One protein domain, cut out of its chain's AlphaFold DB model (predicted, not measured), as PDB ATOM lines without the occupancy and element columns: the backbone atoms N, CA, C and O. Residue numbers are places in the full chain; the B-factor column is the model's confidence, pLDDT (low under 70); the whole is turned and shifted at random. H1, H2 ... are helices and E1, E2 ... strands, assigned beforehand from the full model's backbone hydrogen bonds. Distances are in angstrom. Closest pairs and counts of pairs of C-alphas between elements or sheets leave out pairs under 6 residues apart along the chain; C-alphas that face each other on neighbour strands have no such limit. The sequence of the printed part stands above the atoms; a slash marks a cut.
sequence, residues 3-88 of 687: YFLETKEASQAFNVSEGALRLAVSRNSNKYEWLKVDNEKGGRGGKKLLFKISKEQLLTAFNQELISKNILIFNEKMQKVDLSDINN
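What this domain is: This is residues 3 to 88 of the 687 residues of a protein of Campylobacter jejuni subsp. jejuni 414 (UniProt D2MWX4). A small, strongly twisted sheet of four strands, curled like part of a barrel, has H1 along one face, with H1 between H2 and H3, which only graze the sheet. Residues 40 to 45 stick out from the E2-E3 hairpin, and the small H4 is off the sheet. The printed part has 86 residues, in the order E1 H1 H2 E2 E3 H3 E4 H4, a mixed class; the sheet runs E2 E3 E1 E4, all antiparallel. It is compact, with a radius of gyration of the C-alphas of 13.0 A, and spans 36 by 28 by 19 A.

Where its parts are: Find C-alpha 48 at (36.169, 174.896, -3.281); from there E3, residues 48 to 54, runs 19.9 A. E1 is residues 3 to 6 (10.5 A), E2 34 to 37 (10.0 A), E4 73 to 75 (6.8 A). H1 is 7 to 13 (9.9 A), H2 18 to 26 (12.6 A), H3 55 to 63 (12.3 A); H4, 83 to 87 (6.9 A), ends at C-alpha 87 (55.160, 156.375, -6.354).

How they stand to each other: Look for N 35 and O 50, 2.8 A, between E2 and E3; N 5 and O 51, 3.0 A, between E3 and E1; N 4 and O 74, 2.8 A, between E1 and E4. E1, H1 H2, E2 and E3, H3, E4 are split strand-helix-strand units, two strands of the sheet with helices between them along the chain and another strand between them in the sheet, E3 in the first and E1 in the second, both crossovers right-handed. H1 is 8.5 A in height over the sheet, along E3 at 2 degrees on the local plane. H1 touches H2 at C-alphas 11 and 18, the closest, 5.4 A, a steep tilt of 63 degrees, opposite ways; it only just touches H3, with 3 pairs of C-alphas within 8 A, the closest 13 and 61, 5.6 A. H3 and H4 are close but not clearly touching: the closest C-alphas, 55 and 86, are 7.9 A apart. Each O i to N i+4 pair is within hydrogen-bond range in H1, H2 and H3; in H4, 0 of 1, with 2 of 2 O i to N i+3 pairs.

The domain as a whole: The C-alphas of Arg 44 and Asn 88, the two farthest apart, are 38.8 A apart. The printed part has no cut and no long link. Mean pLDDT of the printed part is 75.0; residues 38 to 47 and 83 to 88 are among those under 70.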
ATOM      1  N   TYR A   3      42.382 159.547  -4.192       85.44
ATOM      2  CA  TYR A   3      42.916 160.902  -4.079       85.44
ATOM      3  C   TYR A   3      41.903 161.926  -4.577       85.44
ATOM      4  O   TYR A   3      40.959 161.580  -5.284       85.44
ATOM      5  N   PHE A   4      42.108 163.187  -4.217       85.44
ATOM      6  CA  PHE A   4      41.261 164.294  -4.629       85.44
ATOM      7  C   PHE A   4      42.091 165.419  -5.249       85.44
ATOM      8  O   PHE A   4      43.141 165.788  -4.718       85.44
ATOM      9  N   LEU A   5      41.598 165.957  -6.366       85.50
ATOM     10  CA  LEU A   5      42.193 167.072  -7.108       85.50
ATOM     11  C   LEU A   5      41.240 168.271  -7.147       85.50
ATOM     12  O   LEU A   5      40.019 168.100  -7.125       85.50
ATOM     13  N   GLU A   6      41.787 169.483  -7.243       84.00
ATOM     14  CA  GLU A   6      40.989 170.684  -7.516       84.00
ATOM     15  C   GLU A   6      40.384 170.643  -8.933       84.00
ATOM     16  O   GLU A   6      40.792 169.873  -9.803       84.00
ATOM     17  N   THR A   7      39.343 171.452  -9.156       84.00
ATOM     18  CA  THR A   7      38.488 171.369 -10.356       84.00
ATOM     19  C   THR A   7      39.264 171.494 -11.671       84.00
ATOM     20  O   THR A   7      38.896 170.846 -12.648       84.00
ATOM     21  N   LYS A   8      40.329 172.302 -11.703       83.81
ATOM     22  CA  LYS A   8      41.134 172.561 -12.903       83.81
ATOM     23  C   LYS A   8      42.021 171.369 -13.262       83.81
ATOM     24  O   LYS A   8      42.058 170.928 -14.405       83.81
ATOM     25  N   GLU A   9      42.704 170.811 -12.277       84.56
ATOM     26  CA  GLU A   9      43.593 169.665 -12.450       84.56
ATOM     27  C   GLU A   9      42.785 168.389 -12.698       84.56
ATOM     28  O   GLU A   9      43.153 167.567 -13.535       84.56
ATOM     29  N   ALA A  10      41.628 168.254 -12.044       83.69
ATOM     30  CA  ALA A  10      40.685 167.174 -12.309       83.69
ATOM     31  C   ALA A  10      40.127 167.230 -13.739       83.69
ATOM     32  O   ALA A  10      39.982 166.191 -14.380       83.69
ATOM     33  N   SER A  11      39.841 168.426 -14.275       83.75
ATOM     34  CA  SER A  11      39.332 168.557 -15.644       83.75
ATOM     35  C   SER A  11      40.371 168.110 -16.677       83.75
ATOM     36  O   SER A  11      40.019 167.444 -17.648       83.75
ATOM     37  N   GLN A  12      41.655 168.394 -16.429       83.81
ATOM     38  CA  GLN A  12      42.772 167.903 -17.244       83.81
ATOM     39  C   GLN A  12      42.940 166.383 -17.127       83.81
ATOM     40  O   GLN A  12      43.052 165.704 -18.145       83.81
ATOM     41  N   ALA A  13      42.881 165.836 -15.909       82.75
ATOM     42  CA  ALA A  13      43.014 164.400 -15.669       82.75
ATOM     43  C   ALA A  13      41.894 163.571 -16.327       82.75
ATOM     44  O   ALA A  13      42.143 162.481 -16.837       82.75
ATOM     45  N   PHE A  14      40.660 164.087 -16.328       83.19
ATOM     46  CA  PHE A  14      39.499 163.433 -16.941       83.19
ATOM     47  C   PHE A  14      39.268 163.811 -18.408       83.19
ATOM     48  O   PHE A  14      38.338 163.286 -19.019       83.19
ATOM     49  N   ASN A  15      40.086 164.709 -18.964       83.00
ATOM     50  CA  ASN A  15      39.950 165.246 -20.318       83.00
ATOM     51  C   ASN A  15      38.547 165.836 -20.611       83.00
ATOM     52  O   ASN A  15      37.913 165.525 -21.619       83.00
ATOM     53  N   VAL A  16      38.035 166.676 -19.702       84.12
ATOM     54  CA  VAL A  16      36.751 167.400 -19.827       84.12
ATOM     55  C   VAL A  16      36.920 168.881 -19.474       84.12
ATOM     56  O   VAL A  16      37.925 169.274 -18.888       84.12
ATOM     57  N   SER A  17      35.948 169.737 -19.806       84.44
ATOM     58  CA  SER A  17      36.007 171.158 -19.427       84.44
ATOM     59  C   SER A  17      35.662 171.374 -17.945       84.44
ATOM     60  O   SER A  17      34.813 170.679 -17.383       84.44
ATOM     61  N   GLU A  18      36.259 172.389 -17.305       84.88
ATOM     62  CA  GLU A  18      35.926 172.760 -15.917       84.88
ATOM     63  C   GLU A  18      34.424 173.041 -15.732       84.88
ATOM     64  O   GLU A  18      33.831 172.689 -14.712       84.88
ATOM     65  N   GLY A  19      33.792 173.657 -16.739       82.88
ATOM     66  CA  GLY A  19      32.357 173.937 -16.745       82.88
ATOM     67  C   GLY A  19      31.511 172.664 -16.699       82.88
ATOM     68  O   GLY A  19      30.515 172.633 -15.979       82.88
ATOM     69  N   ALA A  20      31.931 171.599 -17.390       84.00
ATOM     70  CA  ALA A  20      31.242 170.310 -17.368       84.00
ATOM     71  C   ALA A  20      31.293 169.657 -15.978       84.00
ATOM     72  O   ALA A  20      30.278 169.137 -15.515       84.00
ATOM     73  N   LEU A  21      32.430 169.748 -15.279       86.44
ATOM     74  CA  LEU A  21      32.554 169.270 -13.899       86.44
ATOM     75  C   LEU A  21      31.674 170.079 -12.933       86.44
ATOM     76  O   LEU A  21      30.965 169.497 -12.117       86.44
ATOM     77  N   ARG A  22      31.629 171.413 -13.060       84.25
ATOM     78  CA  ARG A  22      30.750 172.263 -12.228       84.25
ATOM     79  C   ARG A  22      29.259 172.024 -12.503       84.25
ATOM     80  O   ARG A  22      28.460 172.033 -11.570       84.25
ATOM     81  N   LEU A  23      28.882 171.777 -13.759       85.06
ATOM     82  CA  LEU A  23      27.518 171.398 -14.151       85.06
ATOM     83  C   LEU A  23      27.126 170.007 -13.640       85.06
ATOM     84  O   LEU A  23      25.974 169.801 -13.263       85.06
ATOM     85  N   ALA A  24      28.063 169.055 -13.606       83.62
ATOM     86  CA  ALA A  24      27.824 167.735 -13.023       83.62
ATOM     87  C   ALA A  24      27.510 167.840 -11.521       83.62
ATOM     88  O   ALA A  24      26.587 167.182 -11.044       83.62
ATOM     89  N   VAL A  25      28.210 168.734 -10.814       83.81
ATOM     90  CA  VAL A  25      27.960 169.058  -9.402       83.81
ATOM     91  C   VAL A  25      26.593 169.718  -9.206       83.81
ATOM     92  O   VAL A  25      25.826 169.280  -8.352       83.81
ATOM     93  N   SER A  26      26.241 170.735 -10.003       82.12
ATOM     94  CA  SER A  26      24.956 171.442  -9.847       82.12
ATOM     95  C   SER A  26      23.735 170.579 -10.178       82.12
ATOM     96  O   SER A  26      22.669 170.787  -9.608       82.12
ATOM     97  N   ARG A  27      23.894 169.591 -11.067       83.38
ATOM     98  CA  ARG A  27      22.857 168.609 -11.433       83.38
ATOM     99  C   ARG A  27      22.846 167.362 -10.540       83.38
ATOM    100  O   ARG A  27      22.073 166.451 -10.812       83.38
ATOM    101  N   ASN A  28      23.707 167.311  -9.522       77.06
ATOM    102  CA  ASN A  28      23.886 166.174  -8.617       77.06
ATOM    103  C   ASN A  28      24.103 164.833  -9.353       77.06
ATOM    104  O   ASN A  28      23.496 163.814  -9.035       77.06
ATOM    105  N   SER A  29      24.938 164.852 -10.397       79.94
ATOM    106  CA  SER A  29      25.260 163.675 -11.209       79.94
ATOM    107  C   SER A  29      26.272 162.770 -10.504       79.94
ATOM    108  O   SER A  29      27.318 163.238 -10.060       79.94
ATOM    109  N   ASN A  30      26.026 161.457 -10.512       76.38
ATOM    110  CA  ASN A  30      26.927 160.455  -9.924       76.38
ATOM    111  C   ASN A  30      28.148 160.123 -10.807       76.38
ATOM    112  O   ASN A  30      28.921 159.231 -10.474       76.38
ATOM    113  N   LYS A  31      28.322 160.794 -11.957       79.38
ATOM    114  CA  LYS A  31      29.387 160.469 -12.925       79.38
ATOM    115  C   LYS A  31      30.794 160.816 -12.425       79.38
ATOM    116  O   LYS A  31      31.741 160.113 -12.759       79.38
ATOM    117  N   TYR A  32      30.932 161.894 -11.656       84.81
ATOM    118  CA  TYR A  32      32.196 162.302 -11.046       84.81
ATOM    119  C   TYR A  32      31.945 162.510  -9.559       84.81
ATOM    120  O   TYR A  32      31.185 163.402  -9.197       84.81
ATOM    121  N   GLU A  33      32.552 161.695  -8.701       83.31
ATOM    122  CA  GLU A  33      32.423 161.868  -7.254       83.31
ATOM    123  C   GLU A  33      33.200 163.110  -6.794       83.31
ATOM    124  O   GLU A  33      34.360 163.312  -7.171       83.31
ATOM    125  N   TRP A  34      32.560 163.948  -5.980       85.62
ATOM    126  CA  TRP A  34      33.090 165.249  -5.576       85.62
ATOM    127  C   TRP A  34      32.798 165.561  -4.107       85.62
ATOM    128  O   TRP A  34      31.872 165.019  -3.507       85.62
ATOM    129  N   LEU A  35      33.596 166.463  -3.535       82.94
ATOM    130  CA  LEU A  35      33.456 166.972  -2.174       82.94
ATOM    131  C   LEU A  35      33.532 168.500  -2.166       82.94
ATOM    132  O   LEU A  35      34.300 169.110  -2.915       82.94
ATOM    133  N   LYS A  36      32.724 169.121  -1.301       80.31
ATOM    134  CA  LYS A  36      32.709 170.572  -1.083       80.31
ATOM    135  C   LYS A  36      33.489 170.903   0.177       80.31
ATOM    136  O   LYS A  36      33.158 170.378   1.235       80.31
ATOM    137  N   VAL A  37      34.466 171.798   0.072       76.25
ATOM    138  CA  VAL A  37      35.264 172.241   1.223       76.25
ATOM    139  C   VAL A  37      35.107 173.749   1.410       76.25
ATOM    140  O   VAL A  37      35.207 174.528   0.453       76.25
ATOM    141  N   ASP A  38      34.819 174.154   2.648       66.88
ATOM    142  CA  ASP A  38      34.690 175.558   3.034       66.88
ATOM    143  C   ASP A  38      36.073 176.198   3.182       66.88
ATOM    144  O   ASP A  38      37.025 175.583   3.655       66.88
ATOM    145  N   ASN A  39      36.206 177.436   2.710       59.78
ATOM    146  CA  ASN A  39      37.491 178.124   2.659       59.78
ATOM    147  C   ASN A  39      37.783 178.735   4.043       59.78
ATOM    148  O   ASN A  39      37.108 179.681   4.444       59.78
ATOM    149  N   GLU A  40      38.790 178.234   4.764       54.53
ATOM    150  CA  GLU A  40      39.077 178.606   6.167       54.53
ATOM    151  C   GLU A  40      39.418 180.098   6.397       54.53
ATOM    152  O   GLU A  40      39.417 180.557   7.535       54.53
ATOM    153  N   LYS A  41      39.689 180.889   5.345       50.78
ATOM    154  CA  LYS A  41      40.119 182.303   5.446       50.78
ATOM    155  C   LYS A  41      39.161 183.340   4.840       50.78
ATOM    156  O   LYS A  41      39.616 184.386   4.391       50.78
ATOM    157  N   GLY A  42      37.851 183.074   4.804       50.22
ATOM    158  CA  GLY A  42      36.808 184.113   4.655       50.22
ATOM    159  C   GLY A  42      36.903 185.070   3.447       50.22
ATOM    160  O   GLY A  42      36.330 186.156   3.482       50.22
ATOM    161  N   GLY A  43      37.635 184.714   2.388       51.72
ATOM    162  CA  GLY A  43      37.802 185.548   1.194       51.72
ATOM    163  C   GLY A  43      36.645 185.405   0.199       51.72
ATOM    164  O   GLY A  43      35.998 184.365   0.140       51.72
ATOM    165  N   ARG A  44      36.429 186.432  -0.640       48.19
ATOM    166  CA  ARG A  44      35.346 186.570  -1.648       48.19
ATOM    167  C   ARG A  44      35.340 185.529  -2.799       48.19
ATOM    168  O   ARG A  44      34.739 185.773  -3.841       48.19
ATOM    169  N   GLY A  45      35.980 184.372  -2.637       51.09
ATOM    170  CA  GLY A  45      35.920 183.241  -3.566       51.09
ATOM    171  C   GLY A  45      35.107 182.103  -2.954       51.09
ATOM    172  O   GLY A  45      35.465 181.608  -1.888       51.09
ATOM    173  N   GLY A  46      34.005 181.714  -3.601       59.72
ATOM    174  CA  GLY A  46      33.095 180.667  -3.118       59.72
ATOM    175  C   GLY A  46      33.768 179.316  -2.810       59.72
ATOM    176  O   GLY A  46      34.908 179.063  -3.191       59.72
ATOM    177  N   LYS A  47      33.029 178.451  -2.100       64.19
ATOM    178  CA  LYS A  47      33.442 177.112  -1.620       64.19
ATOM    179  C   LYS A  47      34.196 176.303  -2.700       64.19
ATOM    180  O   LYS A  47      33.723 176.232  -3.837       64.19
ATOM    181  N   LYS A  48      35.329 175.677  -2.348       74.69
ATOM    182  CA  LYS A  48      36.169 174.896  -3.281       74.69
ATOM    183  C   LYS A  48      35.575 173.506  -3.538       74.69
ATOM    184  O   LYS A  48      35.026 172.884  -2.629       74.69
ATOM    185  N   LEU A  49      35.699 173.025  -4.779       84.31
ATOM    186  CA  LEU A  49      35.250 171.696  -5.209       84.31
ATOM    187  C   LEU A  49      36.455 170.797  -5.490       84.31
ATOM    188  O   LEU A  49      37.313 171.145  -6.308       84.31
ATOM    189  N   LEU A  50      36.478 169.639  -4.831       86.12
ATOM    190  CA  LEU A  50      37.485 168.597  -5.003       86.12
ATOM    191  C   LEU A  50      36.861 167.365  -5.661       86.12
ATOM    192  O   LEU A  50      35.782 166.940  -5.257       86.12
ATOM    193  N   PHE A  51      37.539 166.780  -6.645       87.94
ATOM    194  CA  PHE A  51      37.058 165.625  -7.407       87.94
ATOM    195  C   PHE A  51      37.913 164.392  -7.144       87.94
ATOM    196  O   PHE A  51      39.142 164.470  -7.125       87.94
ATOM    197  N   LYS A  52      37.244 163.256  -6.953       87.44
ATOM    198  CA  LYS A  52      37.852 161.968  -6.624       87.44
ATOM    199  C   LYS A  52      38.528 161.341  -7.843       87.44
ATOM    200  O   LYS A  52      37.890 161.193  -8.878       87.44
ATOM    201  N   ILE A  53      39.774 160.895  -7.701       84.62
ATOM    202  CA  ILE A  53      40.565 160.225  -8.742       84.62
ATOM    203  C   ILE A  53      41.298 158.993  -8.189       84.62
ATOM    204  O   ILE A  53      41.694 158.952  -7.017       84.62
ATOM    205  N   SER A  54      41.474 157.959  -9.018       82.44
ATOM    206  CA  SER A  54      42.237 156.763  -8.640       82.44
ATOM    207  C   SER A  54      43.753 156.989  -8.753       82.44
ATOM    208  O   SER A  54      44.218 157.811  -9.543       82.44
ATOM    209  N   LYS A  55      44.546 156.221  -7.985       79.56
ATOM    210  CA  LYS A  55      46.023 156.244  -8.052       79.56
ATOM    211  C   LYS A  55      46.544 156.040  -9.480       79.56
ATOM    212  O   LYS A  55      47.488 156.707  -9.892       79.56
ATOM    213  N   GLU A  56      45.929 155.125 -10.222       74.62
ATOM    214  CA  GLU A  56      46.328 154.772 -11.587       74.62
ATOM    215  C   GLU A  56      46.060 155.922 -12.559       74.62
ATOM    216  O   GLU A  56      46.973 156.337 -13.262       74.62
ATOM    217  N   GLN A  57      44.859 156.512 -12.528       75.81
ATOM    218  CA  GLN A  57      44.514 157.656 -13.381       75.81
ATOM    219  C   GLN A  57      45.395 158.878 -13.094       75.81
ATOM    220  O   GLN A  57      45.812 159.568 -14.022       75.81
ATOM    221  N   LEU A  58      45.735 159.109 -11.823       78.69
ATOM    222  CA  LEU A  58      46.643 160.177 -11.406       78.69
ATOM    223  C   LEU A  58      48.069 159.973 -11.955       78.69
ATOM    224  O   LEU A  58      48.666 160.911 -12.483       78.69
ATOM    225  N   LEU A  59      48.609 158.750 -11.870       73.56
ATOM    226  CA  LEU A  59      49.939 158.416 -12.402       73.56
ATOM    227  C   LEU A  59      49.970 158.450 -13.935       73.56
ATOM    228  O   LEU A  59      50.945 158.930 -14.512       73.56
ATOM    229  N   THR A  60      48.909 157.995 -14.605       76.19
ATOM    230  CA  THR A  60      48.792 158.073 -16.067       76.19
ATOM    231  C   THR A  60      48.763 159.522 -16.545       76.19
ATOM    232  O   THR A  60      49.529 159.868 -17.442       76.19
ATOM    233  N   ALA A  61      47.957 160.386 -15.919       73.31
ATOM    234  CA  ALA A  61      47.881 161.800 -16.281       73.31
ATOM    235  C   ALA A  61      49.211 162.542 -16.038       73.31
ATOM    236  O   ALA A  61      49.579 163.423 -16.814       73.31
ATOM    237  N   PHE A  62      49.972 162.149 -15.010       73.25
ATOM    238  CA  PHE A  62      51.314 162.677 -14.762       73.25
ATOM    239  C   PHE A  62      52.346 162.209 -15.799       73.25
ATOM    240  O   PHE A  62      53.111 163.017 -16.320       73.25
ATOM    241  N   ASN A  63      52.353 160.916 -16.131       68.56
ATOM    242  CA  ASN A  63      53.277 160.348 -17.117       68.56
ATOM    243  C   ASN A  63      53.027 160.880 -18.540       68.56
ATOM    244  O   ASN A  63      53.944 160.876 -19.356       68.56
ATOM    245  N   GLN A  64      51.805 161.338 -18.831       72.81
ATOM    246  CA  GLN A  64      51.422 161.981 -20.093       72.81
ATOM    247  C   GLN A  64      51.625 163.510 -20.098       72.81
ATOM    248  O   GLN A  64      51.232 164.161 -21.059       72.81
ATOM    249  N   GLU A  65      52.210 164.089 -19.041       66.88
ATOM    250  CA  GLU A  65      52.431 165.539 -18.865       66.88
ATOM    251  C   GLU A  65      51.154 166.405 -18.847       66.88
ATOM    252  O   GLU A  65      51.224 167.628 -18.958       66.88
ATOM    253  N   LEU A  66      49.974 165.807 -18.641       70.62
ATOM    254  CA  LEU A  66      48.707 166.547 -18.571       70.62
ATOM    255  C   LEU A  66      48.588 167.389 -17.293       70.62
ATOM    256  O   LEU A  66      47.805 168.337 -17.255       70.62
ATOM    257  N   ILE A  67      49.356 167.053 -16.251       72.25
ATOM    258  CA  ILE A  67      49.356 167.760 -14.969       72.25
ATOM    259  C   ILE A  67      50.792 167.886 -14.414       72.25
ATOM    260  O   ILE A  67      51.610 166.978 -14.551       72.25
ATOM    261  N   SER A  68      51.122 169.032 -13.804       64.50
ATOM    262  CA  SER A  68      52.498 169.406 -13.403       64.50
ATOM    263  C   SER A  68      52.992 168.792 -12.074       64.50
ATOM    264  O   SER A  68      52.219 168.277 -11.284       64.50
ATOM    265  N   LYS A  69      54.291 168.874 -11.743       59.78
ATOM    266  CA  LYS A  69      54.822 168.318 -10.472       59.78
ATOM    267  C   LYS A  69      54.333 169.012  -9.188       59.78
ATOM    268  O   LYS A  69      54.391 168.392  -8.135       59.78
ATOM    269  N   ASN A  70      53.864 170.261  -9.260       60.78
ATOM    270  CA  ASN A  70      53.505 171.085  -8.092       60.78
ATOM    271  C   ASN A  70      51.984 171.147  -7.839       60.78
ATOM    272  O   ASN A  70      51.451 172.197  -7.482       60.78
ATOM    273  N   ILE A  71      51.266 170.044  -8.050       71.94
ATOM    274  CA  ILE A  71      49.811 169.991  -7.839       71.94
ATOM    275  C   ILE A  71      49.486 169.776  -6.362       71.94
ATOM    276  O   ILE A  71      50.173 169.042  -5.653       71.94
ATOM    277  N   LEU A  72      48.384 170.374  -5.910       73.94
ATOM    278  CA  LEU A  72      47.774 170.067  -4.620       73.94
ATOM    279  C   LEU A  72      46.948 168.777  -4.736       73.94
ATOM    280  O   LEU A  72      45.860 168.786  -5.306       73.94
ATOM    281  N   ILE A  73      47.470 167.671  -4.202       80.06
ATOM    282  CA  ILE A  73      46.768 166.381  -4.138       80.06
ATOM    283  C   ILE A  73      46.345 166.143  -2.692       80.06
ATOM    284  O   ILE A  73      47.156 166.288  -1.778       80.06
ATOM    285  N   PHE A  74      45.091 165.755  -2.477       78.56
ATOM    286  CA  PHE A  74      44.576 165.423  -1.150       78.56
ATOM    287  C   PHE A  74      44.288 163.926  -1.039       78.56
ATOM    288  O   PHE A  74      43.782 163.311  -1.977       78.56
ATOM    289  N   ASN A  75      44.617 163.324   0.102       80.00
ATOM    290  CA  ASN A  75      44.232 161.943   0.402       80.00
ATOM    291  C   ASN A  75      42.802 161.863   0.975       80.00
ATOM    292  O   ASN A  75      42.155 162.879   1.218       80.00
ATOM    293  N   GLU A  76      42.315 160.648   1.239       76.62
ATOM    294  CA  GLU A  76      40.986 160.402   1.835       76.62
ATOM    295  C   GLU A  76      40.758 161.123   3.180       76.62
ATOM    296  O   GLU A  76      39.617 161.409   3.531       76.62
ATOM    297  N   LYS A  77      41.825 161.471   3.914       76.19
ATOM    298  CA  LYS A  77      41.770 162.224   5.182       76.19
ATOM    299  C   LYS A  77      41.901 163.746   4.999       76.19
ATOM    300  O   LYS A  77      42.092 164.450   5.985       76.19
ATOM    301  N   MET A  78      41.825 164.253   3.764       74.75
ATOM    302  CA  MET A  78      41.975 165.673   3.400       74.75
ATOM    303  C   MET A  78      43.326 166.297   3.778       74.75
ATOM    304  O   MET A  78      43.446 167.507   3.951       74.75
ATOM    305  N   GLN A  79      44.374 165.481   3.860       74.75
ATOM    306  CA  GLN A  79      45.743 165.958   4.034       74.75
ATOM    307  C   GLN A  79      46.419 166.101   2.672       74.75
ATOM    308  O   GLN A  79      46.222 165.265   1.787       74.75
ATOM    309  N   LYS A  80      47.228 167.154   2.518       73.56
ATOM    310  CA  LYS A  80      48.021 167.385   1.310       73.56
ATOM    311  C   LYS A  80      49.129 166.333   1.207       73.56
ATOM    312  O   LYS A  80      49.850 166.108   2.177       73.56
ATOM    313  N   VAL A  81      49.259 165.711   0.041       71.31
ATOM    314  CA  VAL A  81      50.257 164.677  -0.257       71.31
ATOM    315  C   VAL A  81      51.012 165.056  -1.525       71.31
ATOM    316  O   VAL A  81      50.402 165.503  -2.495       71.31
ATOM    317  N   ASP A  82      52.327 164.851  -1.529       70.12
ATOM    318  CA  ASP A  82      53.157 165.078  -2.709       70.12
ATOM    319  C   ASP A  82      53.199 163.831  -3.606       70.12
ATOM    320  O   ASP A  82      53.184 162.683  -3.153       70.12
ATOM    321  N   LEU A  83      53.277 164.044  -4.922       66.00
ATOM    322  CA  LEU A  83      53.207 162.964  -5.911       66.00
ATOM    323  C   LEU A  83      54.385 161.970  -5.807       66.00
ATOM    324  O   LEU A  83      54.245 160.797  -6.157       66.00
ATOM    325  N   SER A  84      55.539 162.414  -5.298       61.75
ATOM    326  CA  SER A  84      56.713 161.563  -5.057       61.75
ATOM    327  C   SER A  84      56.435 160.436  -4.064       61.75
ATOM    328  O   SER A  84      56.932 159.324  -4.250       61.75
ATOM    329  N   ASP A  85      55.594 160.687  -3.062       62.12
ATOM    330  CA  ASP A  85      55.328 159.732  -1.981       62.12
ATOM    331  C   ASP A  85      54.345 158.639  -2.419       62.12
ATOM    332  O   ASP A  85      54.377 157.508  -1.935       62.12
ATOM    333  N   ILE A  86      53.516 158.941  -3.421       61.25
ATOM    334  CA  ILE A  86      52.544 158.012  -4.008       61.25
ATOM    335  C   ILE A  86      53.247 156.936  -4.865       61.25
ATOM    336  O   ILE A  86      52.760 155.802  -4.963       61.25
ATOM    337  N   ASN A  87      54.417 157.250  -5.436       55.50
ATOM    338  CA  ASN A  87      55.160 156.375  -6.354       55.50
ATOM    339  C   ASN A  87      55.998 155.290  -5.639       55.50
ATOM    340  O   ASN A  87      56.337 154.274  -6.238       55.50
ATOM    341  N   ASN A  88      56.293 155.460  -4.343       47.78
ATOM    342  CA  ASN A  88      57.204 154.588  -3.581       47.78
ATOM    343  C   ASN A  88      56.567 153.317  -2.986       47.78
ATOM    344  O   ASN A  88      57.212 152.589  -2.236       47.78
TER     345      ASN A  88